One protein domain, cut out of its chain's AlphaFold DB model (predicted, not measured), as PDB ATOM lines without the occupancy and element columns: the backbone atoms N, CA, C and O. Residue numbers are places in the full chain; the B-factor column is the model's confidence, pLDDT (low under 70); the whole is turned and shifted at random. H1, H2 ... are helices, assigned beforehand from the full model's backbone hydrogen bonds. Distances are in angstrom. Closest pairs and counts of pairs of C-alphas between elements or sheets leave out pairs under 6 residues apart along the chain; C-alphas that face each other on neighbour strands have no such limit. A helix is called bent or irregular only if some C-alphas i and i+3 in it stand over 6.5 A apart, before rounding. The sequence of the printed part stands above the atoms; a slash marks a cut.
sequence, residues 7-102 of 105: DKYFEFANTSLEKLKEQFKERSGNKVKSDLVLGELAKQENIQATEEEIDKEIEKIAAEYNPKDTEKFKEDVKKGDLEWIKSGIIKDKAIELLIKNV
ATOM      1  N   ASP A   7      99.935 198.072 163.673       82.19
ATOM      2  CA  ASP A   7      98.809 198.119 162.742       82.19
ATOM      3  C   ASP A   7      98.823 199.386 161.878       82.19
ATOM      4  O   ASP A   7      98.774 199.294 160.655       82.19
ATOM      5  N   LYS A   8      99.003 200.571 162.481       86.31
ATOM      6  CA  LYS A   8      99.109 201.826 161.719       86.31
ATOM      7  C   LYS A   8     100.347 201.847 160.830       86.31
ATOM      8  O   LYS A   8     100.284 202.356 159.718       86.31
ATOM      9  N   TYR A   9     101.474 201.311 161.298       86.12
ATOM     10  CA  TYR A   9     102.672 201.187 160.465       86.12
ATOM     11  C   TYR A   9     102.398 200.325 159.226       86.12
ATOM     12  O   TYR A   9     102.756 200.719 158.119       86.12
ATOM     13  N   PHE A  10     101.726 199.186 159.401       89.69
ATOM     14  CA  PHE A  10     101.365 198.298 158.301       89.69
ATOM     15  C   PHE A  10     100.349 198.925 157.340       89.69
ATOM     16  O   PHE A  10     100.523 198.787 156.128       89.69
ATOM     17  N   GLU A  11      99.375 199.685 157.847       86.81
ATOM     18  CA  GLU A  11      98.460 200.493 157.028       86.81
ATOM     19  C   GLU A  11      99.219 201.529 156.185       86.81
ATOM     20  O   GLU A  11      99.072 201.553 154.963       86.81
ATOM     21  N   PHE A  12     100.085 202.344 156.804       88.31
ATOM     22  CA  PHE A  12     100.880 203.353 156.092       88.31
ATOM     23  C   PHE A  12     101.844 202.737 155.070       88.31
ATOM     24  O   PHE A  12     102.022 203.281 153.982       88.31
ATOM     25  N   ALA A  13     102.472 201.611 155.408       87.38
ATOM     26  CA  ALA A  13     103.417 200.906 154.545       87.38
ATOM     27  C   ALA A  13     102.736 199.978 153.519       87.38
ATOM     28  O   ALA A  13     103.434 199.292 152.771       87.38
ATOM     29  N   ASN A  14     101.396 199.934 153.485       88.75
ATOM     30  CA  ASN A  14     100.596 199.053 152.628       88.75
ATOM     31  C   ASN A  14     101.069 197.581 152.661       88.75
ATOM     32  O   ASN A  14     101.159 196.887 151.640       88.75
ATOM     33  N   THR A  15     101.420 197.104 153.854       90.12
ATOM     34  CA  THR A  15     101.947 195.755 154.087       90.12
ATOM     35  C   THR A  15     101.196 195.073 155.229       90.12
ATOM     36  O   THR A  15     100.223 195.603 155.754       90.12
ATOM     37  N   SER A  16     101.593 193.858 155.583       91.06
ATOM     38  CA  SER A  16     101.077 193.146 156.750       91.06
ATOM     39  C   SER A  16     102.202 192.376 157.425       91.06
ATOM     40  O   SER A  16     103.251 192.135 156.820       91.06
ATOM     41  N   LEU A  17     101.970 191.940 158.662       89.69
ATOM     42  CA  LEU A  17     102.893 191.047 159.358       89.69
ATOM     43  C   LEU A  17     103.181 189.781 158.536       89.69
ATOM     44  O   LEU A  17     104.313 189.310 158.493       89.69
ATOM     45  N   GLU A  18     102.171 189.264 157.844       92.31
ATOM     46  CA  GLU A  18     102.277 188.027 157.072       92.31
ATOM     47  C   GLU A  18     103.135 188.230 155.823       92.31
ATOM     48  O   GLU A  18     104.047 187.441 155.578       92.31
ATOM     49  N   LYS A  19     102.939 189.345 155.106       90.38
ATOM     50  CA  LYS A  19     103.807 189.735 153.985       90.38
ATOM     51  C   LYS A  19     105.243 189.970 154.445       90.38
ATOM     52  O   LYS A  19     106.178 189.543 153.774       90.38
ATOM     53  N   LEU A  20     105.425 190.608 155.602       89.75
ATOM     54  CA  LEU A  20     106.744 190.838 156.181       89.75
ATOM     55  C   LEU A  20     107.438 189.508 156.517       89.75
ATOM     56  O   LEU A  20     108.582 189.286 156.127       89.75
ATOM     57  N   LYS A  21     106.743 188.586 157.191       91.38
ATOM     58  CA  LYS A  21     107.265 187.243 157.489       91.38
ATOM     59  C   LYS A  21     107.650 186.500 156.219       91.38
ATOM     60  O   LYS A  21     108.703 185.872 156.193       91.38
ATOM     61  N   GLU A  22     106.822 186.569 155.183       93.62
ATOM     62  CA  GLU A  22     107.084 185.907 153.908       93.62
ATOM     63  C   GLU A  22     108.335 186.468 153.220       93.62
ATOM     64  O   GLU A  22     109.192 185.690 152.804       93.62
ATOM     65  N   GLN A  23     108.523 187.793 153.232       89.56
ATOM     66  CA  GLN A  23     109.742 188.446 152.735       89.56
ATOM     67  C   GLN A  23     111.012 187.983 153.464       89.56
ATOM     68  O   GLN A  23     112.060 187.808 152.843       89.56
ATOM     69  N   PHE A  24     110.939 187.764 154.779       92.00
ATOM     70  CA  PHE A  24     112.092 187.301 155.555       92.00
ATOM     71  C   PHE A  24     112.269 185.782 155.556       92.00
ATOM     72  O   PHE A  24     113.342 185.312 155.935       92.00
ATOM     73  N   LYS A  25     111.261 185.004 155.154       92.75
ATOM     74  CA  LYS A  25     111.232 183.546 155.337       92.75
ATOM     75  C   LYS A  25     112.418 182.851 154.682       92.75
ATOM     76  O   LYS A  25     113.116 182.083 155.342       92.75
ATOM     77  N   GLU A  26     112.662 183.132 153.407       93.94
ATOM     78  CA  GLU A  26     113.750 182.498 152.662       93.94
ATOM     79  C   GLU A  26     115.117 182.927 153.205       93.94
ATOM     80  O   GLU A  26     115.946 182.086 153.555       93.94
ATOM     81  N   ARG A  27     115.329 184.240 153.356       92.31
ATOM     82  CA  ARG A  27     116.592 184.802 153.851       92.31
ATOM     83  C   ARG A  27     116.942 184.276 155.241       92.31
ATOM     84  O   ARG A  27     118.076 183.857 155.468       92.31
ATOM     85  N   SER A  28     115.982 184.280 156.161       92.50
ATOM     86  CA  SER A  28     116.165 183.763 157.518       92.50
ATOM     87  C   SER A  28     116.389 182.254 157.512       92.50
ATOM     88  O   SER A  28     117.249 181.769 158.240       92.50
ATOM     89  N   GLY A  29     115.686 181.512 156.651       94.81
ATOM     90  CA  GLY A  29     115.900 180.077 156.478       94.81
ATOM     91  C   GLY A  29     117.322 179.749 156.014       94.81
ATOM     92  O   GLY A  29     117.975 178.885 156.597       94.81
ATOM     93  N   ASN A  30     117.829 180.470 155.013       95.00
ATOM     94  CA  ASN A  30     119.206 180.315 154.541       95.00
ATOM     95  C   ASN A  30     120.212 180.700 155.628       95.00
ATOM     96  O   ASN A  30     121.172 179.968 155.850       95.00
ATOM     97  N   LYS A  31     119.956 181.787 156.362       93.12
ATOM     98  CA  LYS A  31     120.808 182.203 157.478       93.12
ATOM     99  C   LYS A  31     120.916 181.124 158.558       93.12
ATOM    100  O   LYS A  31     122.028 180.784 158.940       93.12
ATOM    101  N   VAL A  32     119.793 180.563 159.010       94.81
ATOM    102  CA  VAL A  32     119.788 179.515 160.046       94.81
ATOM    103  C   VAL A  32     120.563 178.285 159.581       94.81
ATOM    104  O   VAL A  32     121.364 177.748 160.338       94.81
ATOM    105  N   LYS A  33     120.382 177.856 158.325       95.06
ATOM    106  CA  LYS A  33     121.151 176.736 157.764       95.06
ATOM    107  C   LYS A  33     122.652 177.025 157.764       95.06
ATOM    108  O   LYS A  33     123.419 176.178 158.206       95.06
ATOM    109  N   SER A  34     123.063 178.209 157.307       94.38
ATOM    110  CA  SER A  34     124.473 178.606 157.313       94.38
ATOM    111  C   SER A  34     125.046 178.653 158.726       94.38
ATOM    112  O   SER A  34     126.131 178.127 158.948       94.38
ATOM    113  N   ASP A  35     124.318 179.223 159.690       92.94
ATOM    114  CA  ASP A  35     124.762 179.292 161.085       92.94
ATOM    115  C   ASP A  35     124.929 177.882 161.690       92.94
ATOM    116  O   ASP A  35     125.909 177.630 162.386       92.94
ATOM    117  N   LEU A  36     124.025 176.940 161.382       94.88
ATOM    118  CA  LEU A  36     124.136 175.544 161.826       94.88
ATOM    119  C   LEU A  36     125.369 174.848 161.237       94.88
ATOM    120  O   LEU A  36     126.101 174.184 161.966       94.88
ATOM    121  N   VAL A  37     125.610 175.013 159.935       95.62
ATOM    122  CA  VAL A  37     126.764 174.406 159.253       95.62
ATOM    123  C   VAL A  37     128.078 174.990 159.773       95.62
ATOM    124  O   VAL A  37     128.992 174.239 160.101       95.62
ATOM    125  N   LEU A  38     128.172 176.318 159.882       95.62
ATOM    126  CA  LEU A  38     129.366 176.996 160.394       95.62
ATOM    127  C   LEU A  38     129.618 176.663 161.866       95.62
ATOM    128  O   LEU A  38     130.766 176.482 162.257       95.62
ATOM    129  N   GLY A  39     128.557 176.544 162.667       93.25
ATOM    130  CA  GLY A  39     128.660 176.142 164.065       93.25
ATOM    131  C   GLY A  39     129.188 174.717 164.225       93.25
ATOM    132  O   GLY A  39     130.036 174.475 165.080       93.25
ATOM    133  N   GLU A  40     128.732 173.777 163.395       95.75
ATOM    134  CA  GLU A  40     129.233 172.400 163.445       95.75
ATOM    135  C   GLU A  40     130.679 172.297 162.948       95.75
ATOM    136  O   GLU A  40     131.505 171.655 163.595       95.75
ATOM    137  N   LEU A  41     131.020 173.012 161.871       95.00
ATOM    138  CA  LEU A  41     132.400 173.130 161.394       95.00
ATOM    139  C   LEU A  41     133.325 173.671 162.490       95.00
ATOM    140  O   LEU A  41     134.380 173.100 162.749       95.00
ATOM    141  N   ALA A  42     132.919 174.751 163.161       95.94
ATOM    142  CA  ALA A  42     133.698 175.347 164.235       95.94
ATOM    143  C   ALA A  42     133.958 174.370 165.387       95.94
ATOM    144  O   ALA A  42     135.071 174.333 165.907       95.94
ATOM    145  N   LYS A  43     132.967 173.555 165.766       94.94
ATOM    146  CA  LYS A  43     133.153 172.513 166.785       94.94
ATOM    147  C   LYS A  43     134.133 171.442 166.326       94.94
ATOM    148  O   LYS A  43     135.024 171.083 167.088       94.94
ATOM    149  N   GLN A  44     133.972 170.943 165.100       96.75
ATOM    150  CA  GLN A  44     134.814 169.880 164.554       96.75
ATOM    151  C   GLN A  44     136.287 170.303 164.486       96.75
ATOM    152  O   GLN A  44     137.174 169.531 164.839       96.75
ATOM    153  N   GLU A  45     136.533 171.549 164.091       95.62
ATOM    154  CA  GLU A  45     137.872 172.130 163.957       95.62
ATOM    155  C   GLU A  45     138.377 172.769 165.267       95.62
ATOM    156  O   GLU A  45     139.446 173.379 165.293       95.62
ATOM    157  N   ASN A  46     137.617 172.636 166.364       95.88
ATOM    158  CA  ASN A  46     137.906 173.210 167.681       95.88
ATOM    159  C   ASN A  46     138.244 174.716 167.632       95.88
ATOM    160  O   ASN A  46     139.178 175.199 168.277       95.88
ATOM    161  N   ILE A  47     137.477 175.470 166.847       96.19
ATOM    162  CA  ILE A  47     137.595 176.921 166.740       96.19
ATOM    163  C   ILE A  47     137.022 177.554 168.007       96.19
ATOM    164  O   ILE A  47     135.854 177.368 168.345       96.19
ATOM    165  N   GLN A  48     137.847 178.347 168.684       95.12
ATOM    166  CA  GLN A  48     137.480 179.062 169.903       95.12
ATOM    167  C   GLN A  48     137.788 180.553 169.750       95.12
ATOM    168  O   GLN A  48     138.714 180.924 169.022       95.12
ATOM    169  N   ALA A  49     137.005 181.395 170.424       96.00
ATOM    170  CA  ALA A  49     137.302 182.815 170.571       96.00
ATOM    171  C   ALA A  49     138.245 183.007 171.766       96.00
ATOM    172  O   ALA A  49     137.923 182.557 172.869       96.00
ATOM    173  N   THR A  50     139.394 183.647 171.552       96.19
ATOM    174  CA  THR A  50     140.311 183.984 172.651       96.19
ATOM    175  C   THR A  50     139.864 185.251 173.371       96.19
ATOM    176  O   THR A  50     139.093 186.048 172.835       96.19
ATOM    177  N   GLU A  51     140.356 185.462 174.592       93.56
ATOM    178  CA  GLU A  51     140.076 186.690 175.344       93.56
ATOM    179  C   GLU A  51     140.549 187.936 174.585       93.56
ATOM    180  O   GLU A  51     139.818 188.924 174.524       93.56
ATOM    181  N   GLU A  52     141.707 187.879 173.914       95.12
ATOM    182  CA  GLU A  52     142.190 189.016 173.124       95.12
ATOM    183  C   GLU A  52     141.311 189.302 171.900       95.12
ATOM    184  O   GLU A  52     141.148 190.460 171.516       95.12
ATOM    185  N   GLU A  53     140.760 188.269 171.258       95.88
ATOM    186  CA  GLU A  53     139.827 188.434 170.137       95.88
ATOM    187  C   GLU A  53     138.508 189.055 170.609       95.88
ATOM    188  O   GLU A  53     137.982 189.952 169.951       95.88
ATOM    189  N   ILE A  54     138.005 188.624 171.770       95.00
ATOM    190  CA  ILE A  54     136.800 189.186 172.391       95.00
ATOM    191  C   ILE A  54     137.015 190.665 172.716       95.00
ATOM    192  O   ILE A  54     136.183 191.493 172.351       95.00
ATOM    193  N   ASP A  55     138.136 191.017 173.346       93.06
ATOM    194  CA  ASP A  55     138.445 192.405 173.695       93.06
ATOM    195  C   ASP A  55     138.562 193.304 172.458       93.06
ATOM    196  O   ASP A  55     138.004 194.406 172.442       93.06
ATOM    197  N   LYS A  56     139.207 192.814 171.392       94.75
ATOM    198  CA  LYS A  56     139.295 193.525 170.107       94.75
ATOM    199  C   LYS A  56     137.932 193.727 169.453       94.75
ATOM    200  O   LYS A  56     137.674 194.800 168.907       94.75
ATOM    201  N   GLU A  57     137.059 192.723 169.493       94.44
ATOM    202  CA  GLU A  57     135.727 192.852 168.902       94.44
ATOM    203  C   GLU A  57     134.863 193.831 169.708       94.44
ATOM    204  O   GLU A  57     134.192 194.677 169.120       94.44
ATOM    205  N   ILE A  58     134.945 193.820 171.044       92.56
ATOM    206  CA  ILE A  58     134.274 194.828 171.883       92.56
ATOM    207  C   ILE A  58     134.792 196.231 171.545       92.56
ATOM    208  O   ILE A  58     133.994 197.158 171.413       92.56
ATOM    209  N   GLU A  59     136.104 196.404 171.374       91.69
ATOM    210  CA  GLU A  59     136.711 197.677 170.971       91.69
ATOM    211  C   GLU A  59     136.170 198.203 169.645       91.69
ATOM    212  O   GLU A  59     135.788 199.372 169.545       91.69
ATOM    213  N   LYS A  60     136.103 197.327 168.645       91.56
ATOM    214  CA  LYS A  60     135.566 197.640 167.325       91.56
ATOM    215  C   LYS A  60     134.094 198.047 167.404       91.56
ATOM    216  O   LYS A  60     133.728 199.102 166.890       91.56
ATOM    217  N   ILE A  61     133.265 197.274 168.106       90.31
ATOM    218  CA  ILE A  61     131.835 197.574 168.269       90.31
ATOM    219  C   ILE A  61     131.641 198.900 169.019       90.31
ATOM    220  O   ILE A  61     130.799 199.714 168.638       90.31
ATOM    221  N   ALA A  62     132.438 199.153 170.058       88.88
ATOM    222  CA  ALA A  62     132.384 200.391 170.826       88.88
ATOM    223  C   ALA A  62     132.704 201.619 169.953       88.88
ATOM    224  O   ALA A  62     132.034 202.652 170.056       88.88
ATOM    225  N   ALA A  63     133.697 201.494 169.065       88.00
ATOM    226  CA  ALA A  63     134.068 202.537 168.113       88.00
ATOM    227  C   ALA A  63     132.964 202.803 167.073       88.00
ATOM    228  O   ALA A  63     132.729 203.960 166.726       88.00
ATOM    229  N   GLU A  64     132.268 201.762 166.604       87.62
ATOM    230  CA  GLU A  64     131.145 201.891 165.666       87.62
ATOM    231  C   GLU A  64     129.885 202.484 166.320       87.62
ATOM    232  O   GLU A  64     129.170 203.259 165.684       87.62
ATOM    233  N   TYR A  65     129.612 202.154 167.588       81.94
ATOM    234  CA  TYR A  65     128.412 202.607 168.295       81.94
ATOM    235  C   TYR A  65     128.484 204.087 168.695       81.94
ATOM    236  O   TYR A  65     127.604 204.874 168.339       81.94
ATOM    237  N   ASN A  66     129.517 204.481 169.447       76.31
ATOM    238  CA  ASN A  66     129.747 205.879 169.808       76.31
ATOM    239  C   ASN A  66     131.202 206.106 170.272       76.31
ATOM    240  O   ASN A  66     131.521 205.832 171.433       76.31
ATOM    241  N   PRO A  67     132.069 206.715 169.437       73.06
ATOM    242  CA  PRO A  67     133.488 206.923 169.746       73.06
ATOM    243  C   PRO A  67     133.782 207.724 171.023       73.06
ATOM    244  O   PRO A  67     134.917 207.730 171.491       73.06
ATOM    245  N   LYS A  68     132.796 208.457 171.557       76.19
ATOM    246  CA  LYS A  68     132.952 209.326 172.736       76.19
ATOM    247  C   LYS A  68     132.650 208.636 174.069       76.19
ATOM    248  O   LYS A  68     132.896 209.247 175.102       76.19
ATOM    249  N   ASP A  69     132.103 207.420 174.051       80.31
ATOM    250  CA  ASP A  69     131.677 206.685 175.258       80.31
ATOM    251  C   ASP A  69     132.147 205.216 175.230       80.31
ATOM    252  O   ASP A  69     131.522 204.308 175.776       80.31
ATOM    253  N   THR A  70     133.265 204.980 174.541       81.44
ATOM    254  CA  THR A  70     133.871 203.668 174.287       81.44
ATOM    255  C   THR A  70     134.184 202.908 175.573       81.44
ATOM    256  O   THR A  70     133.879 201.723 175.663       81.44
ATOM    257  N   GLU A  71     134.744 203.572 176.584       85.56
ATOM    258  CA  GLU A  71     135.113 202.926 177.854       85.56
ATOM    259  C   GLU A  71     133.888 202.447 178.640       85.56
ATOM    260  O   GLU A  71     133.842 201.303 179.091       85.56
ATOM    261  N   LYS A  72     132.841 203.272 178.720       86.00
ATOM    262  CA  LYS A  72     131.591 202.886 179.377       86.00
ATOM    263  C   LYS A  72     130.890 201.751 178.634       86.00
ATOM    264  O   LYS A  72     130.407 200.813 179.259       86.00
ATOM    265  N   PHE A  73     130.881 201.800 177.299       87.44
ATOM    266  CA  PHE A  73     130.342 200.718 176.479       87.44
ATOM    267  C   PHE A  73     131.076 199.395 176.733       87.44
ATOM    268  O   PHE A  73     130.427 198.372 176.945       87.44
ATOM    269  N   LYS A  74     132.419 199.408 176.760       86.38
ATOM    270  CA  LYS A  74     133.229 198.220 177.077       86.38
ATOM    271  C   LYS A  74     132.860 197.645 178.438       86.38
ATOM    272  O   LYS A  74     132.646 196.439 178.544       86.38
ATOM    273  N   GLU A  75     132.778 198.487 179.467       87.81
ATOM    274  CA  GLU A  75     132.391 198.042 180.806       87.81
ATOM    275  C   GLU A  75     131.000 197.407 180.826       87.81
ATOM    276  O   GLU A  75     130.815 196.350 181.428       87.81
ATOM    277  N   ASP A  76     130.019 198.042 180.188       88.94
ATOM    278  CA  ASP A  76     128.635 197.576 180.205       88.94
ATOM    279  C   ASP A  76     128.470 196.262 179.433       88.94
ATOM    280  O   ASP A  76     127.782 195.355 179.904       88.94
ATOM    281  N   VAL A  77     129.167 196.105 178.304       89.25
ATOM    282  CA  VAL A  77     129.191 194.847 177.545       89.25
ATOM    283  C   VAL A  77     129.885 193.735 178.330       89.25
ATOM    284  O   VAL A  77     129.349 192.632 178.401       89.25
ATOM    285  N   LYS A  78     131.025 194.014 178.979       88.44
ATOM    286  CA  LYS A  78     131.757 193.025 179.795       88.44
ATOM    287  C   LYS A  78     130.983 192.552 181.030       88.44
ATOM    288  O   LYS A  78     131.241 191.454 181.512       88.44
ATOM    289  N   LYS A  79     130.041 193.352 181.542       90.94
ATOM    290  CA  LYS A  79     129.121 192.950 182.625       90.94
ATOM    291  C   LYS A  79     128.008 192.010 182.138       90.94
ATOM    292  O   LYS A  79     127.357 191.374 182.965       90.94
ATOM    293  N   GLY A  80     127.751 191.977 180.832       89.69
ATOM    294  CA  GLY A  80     126.695 191.189 180.209       89.69
ATOM    295  C   GLY A  80     127.157 189.823 179.704       89.69
ATOM    296  O   GLY A  80     128.271 189.370 179.956       89.69
ATOM    297  N   ASP A  81     126.264 189.165 178.967       91.38
ATOM    298  CA  ASP A  81     126.577 187.919 178.275       91.38
ATOM    299  C   ASP A  81     127.399 188.201 177.006       91.38
ATOM    300  O   ASP A  81     126.966 188.944 176.120       91.38
ATOM    301  N   LEU A  82     128.586 187.597 176.924       93.88
ATOM    302  CA  LEU A  82     129.514 187.728 175.800       93.88
ATOM    303  C   LEU A  82     129.326 186.633 174.740       93.88
ATOM    304  O   LEU A  82     130.040 186.635 173.737       93.88
ATOM    305  N   GLU A  83     128.383 185.702 174.918       93.06
ATOM    306  CA  GLU A  83     128.177 184.582 173.993       93.06
ATOM    307  C   GLU A  83     127.871 185.035 172.562       93.06
ATOM    308  O   GLU A  83     128.325 184.408 171.607       93.06
ATOM    309  N   TRP A  84     127.173 186.156 172.373       91.00
ATOM    310  CA  TRP A  84     126.909 186.685 171.032       91.00
ATOM    311  C   TRP A  84     128.182 187.204 170.337       91.00
ATOM    312  O   TRP A  84     128.324 187.009 169.130       91.00
ATOM    313  N   ILE A  85     129.125 187.791 171.087       94.50
ATOM    314  CA  ILE A  85     130.439 188.218 170.571       94.50
ATOM    315  C   ILE A  85     131.279 186.991 170.240       94.50
ATOM    316  O   ILE A  85     131.778 186.864 169.123       94.50
ATOM    317  N   LYS A  86     131.381 186.046 171.182       95.31
ATOM    318  CA  LYS A  86     132.130 184.799 170.982       95.31
ATOM    319  C   LYS A  86     131.618 184.027 169.772       95.31
ATOM    320  O   LYS A  86     132.408 183.621 168.927       95.31
ATOM    321  N   SER A  87     130.303 183.853 169.667       93.88
ATOM    322  CA  SER A  87     129.660 183.164 168.547       93.88
ATOM    323  C   SER A  87     129.923 183.875 167.215       93.88
ATOM    324  O   SER A  87     130.212 183.217 166.216       93.88
ATOM    325  N   GLY A  88     129.911 185.214 167.205       94.50
ATOM    326  CA  GLY A  88     130.316 186.019 166.051       94.50
ATOM    327  C   GLY A  88     131.749 185.723 165.607       94.50
ATOM    328  O   GLY A  88     131.956 185.315 164.465       94.50
ATOM    329  N   ILE A  89     132.708 185.827 166.532       96.94
ATOM    330  CA  ILE A  89     134.137 185.569 166.281       96.94
ATOM    331  C   ILE A  89     134.359 184.144 165.763       96.94
ATOM    332  O   ILE A  89     135.046 183.938 164.765       96.94
ATOM    333  N   ILE A  90     133.755 183.146 166.413       96.56
ATOM    334  CA  ILE A  90     133.879 181.736 166.019       96.56
ATOM    335  C   ILE A  90     133.356 181.525 164.595       96.56
ATOM    336  O   ILE A  90     134.005 180.856 163.787       96.56
ATOM    337  N   LYS A  91     132.199 182.111 164.270       95.31
ATOM    338  CA  LYS A  91     131.606 182.009 162.937       95.31
ATOM    339  C   LYS A  91     132.494 182.667 161.880       95.31
ATOM    340  O   LYS A  91     132.685 182.086 160.815       95.31
ATOM    341  N   ASP A  92     133.049 183.838 162.168       95.31
ATOM    342  CA  ASP A  92     133.922 184.548 161.232       95.31
ATOM    343  C   ASP A  92     135.216 183.756 160.982       95.31
ATOM    344  O   ASP A  92     135.591 183.543 159.829       95.31
ATOM    345  N   LYS A  93     135.814 183.168 162.024       96.69
ATOM    346  CA  LYS A  93     136.964 182.254 161.897       96.69
ATOM    347  C   LYS A  93     136.635 180.996 161.088       96.69
ATOM    348  O   LYS A  93     137.452 180.548 160.283       96.69
ATOM    349  N   ALA A  94     135.439 180.432 161.256       96.25
ATOM    350  CA  ALA A  94     134.978 179.302 160.449       96.25
ATOM    351  C   ALA A  94     134.832 179.683 158.963       96.25
ATOM    352  O   ALA A  94     135.216 178.915 158.081       96.25
ATOM    353  N   ILE A  95     134.337 180.890 158.671       95.19
ATOM    354  CA  ILE A  95     134.267 181.426 157.305       95.19
ATOM    355  C   ILE A  95     135.673 181.635 156.731       95.19
ATOM    356  O   ILE A  95     135.932 181.232 155.597       95.19
ATOM    357  N   GLU A  96     136.599 182.212 157.497       95.00
ATOM    358  CA  GLU A  96     137.991 182.382 157.070       95.00
ATOM    359  C   GLU A  96     138.661 181.049 156.728       95.00
ATOM    360  O   GLU A  96     139.392 180.958 155.739       95.00
ATOM    361  N   LEU A  97     138.401 180.003 157.519       94.62
ATOM    362  CA  LEU A  97     138.890 178.658 157.233       94.62
ATOM    363  C   LEU A  97     138.353 178.148 155.891       94.62
ATOM    364  O   LEU A  97     139.125 177.627 155.085       94.62
ATOM    365  N   LEU A  98     137.059 178.329 155.616       93.06
ATOM    366  CA  LEU A  98     136.466 177.948 154.331       93.06
ATOM    367  C   LEU A  98     137.097 178.722 153.169       93.06
ATOM    368  O   LEU A  98     137.486 178.111 152.178       93.06
ATOM    369  N   ILE A  99     137.263 180.041 153.308       94.19
ATOM    370  CA  ILE A  99     137.884 180.899 152.288       94.19
ATOM    371  C   ILE A  99     139.308 180.432 151.964       94.19
ATOM    372  O   ILE A  99     139.662 180.338 150.791       94.19
ATOM    373  N   LYS A 100     140.110 180.084 152.978       92.88
ATOM    374  CA  LYS A 100     141.481 179.570 152.791       92.88
ATOM    375  C   LYS A 100     141.532 178.252 152.009       92.88
ATOM    376  O   LYS A 100     142.550 177.963 151.389       92.88
ATOM    377  N   ASN A 101     140.456 177.468 152.041       88.44
ATOM    378  CA  ASN A 101     140.360 176.164 151.382       88.44
ATOM    379  C   ASN A 101     139.553 176.196 150.071       88.44
ATOM    380  O   ASN A 101     139.478 175.188 149.364       88.44
ATOM    381  N   VAL A 102     138.957 177.338 149.720       91.94
ATOM    382  CA  VAL A 102     138.230 177.517 148.463       91.94
ATOM    383  C   VAL A 102     139.211 177.689 147.307       91.94
ATOM    384  O   VAL A 102     140.128 178.507 147.343       91.94
TER     385      VAL A 102
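What this domain is: This is residues 7 to 102 of the 105 residues of the protein "PPIase" of Sporanaerobacter sp. PP17-6a (UniProt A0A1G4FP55). A loose, L-shaped chain of helices: the long helix H2 is one limb, its residues 21 to 33 standing free, and H5, H3 and H4 make the other at its C-terminal end. H5 crosses H2 near there, H3 packs on H5, H4 packs on H3, and the small H1 sits at the far end of H2. The printed part has 96 residues with five named helices, H1 to H5 in order, and no named strand; the class is all helix. It is loose, with a radius of gyration of the C-alphas of 18.1 A, and spans 48 by 40 by 22 A.

Where its parts are: H2, the longest helix, holds residues 17 to 44 and measures 38.7 A from C-alpha 17 at (102.893, 191.047, 159.358) to C-alpha 44 at (134.814, 169.880, 164.554). It is irregular, with C-alphas 23 and 26 7.2 A apart, and has a kink of 44 degrees near residue 24. H5, residues 83 to 101, is 27.0 A long and ends at C-alpha 101 (140.360, 176.164, 151.382). H3 is residues 51 to 65, 21.0 A; H4 is residues 70 to 78; H1 is residues 7 to 12.

How they stand to each other: H2 touches H5 with residues 35 to 42 alone, closest at the C-alphas of Ala 42 and Ala 94, 5.6 A; at 71 degrees they are only just about perpendicular. H3 touches H5, about perpendicular at 76 degrees, the closest C-alphas being Ile 54 and Lys 86, 6.6 A. H3 and H4 touch at a steep tilt of 52 degrees, opposite ways, closest at the C-alphas of Ala 62 and Thr 70, 5.0 A. H1 and H2 are close but not clearly touching, the closest C-alphas, Phe 10 and Leu 17, 7.5 A apart. H2 and H4 are apart. In H1, H3, H4 and H5 every O i to N i+4 pair is within hydrogen-bond range; in H2, 22 of 24 are.

The domain as a whole: The C-alphas farthest apart, Lys 8 and Asn 101, are 49.7 A apart. The printed part has no cut, no link is long, and no printed residue is under 70 in pLDDT.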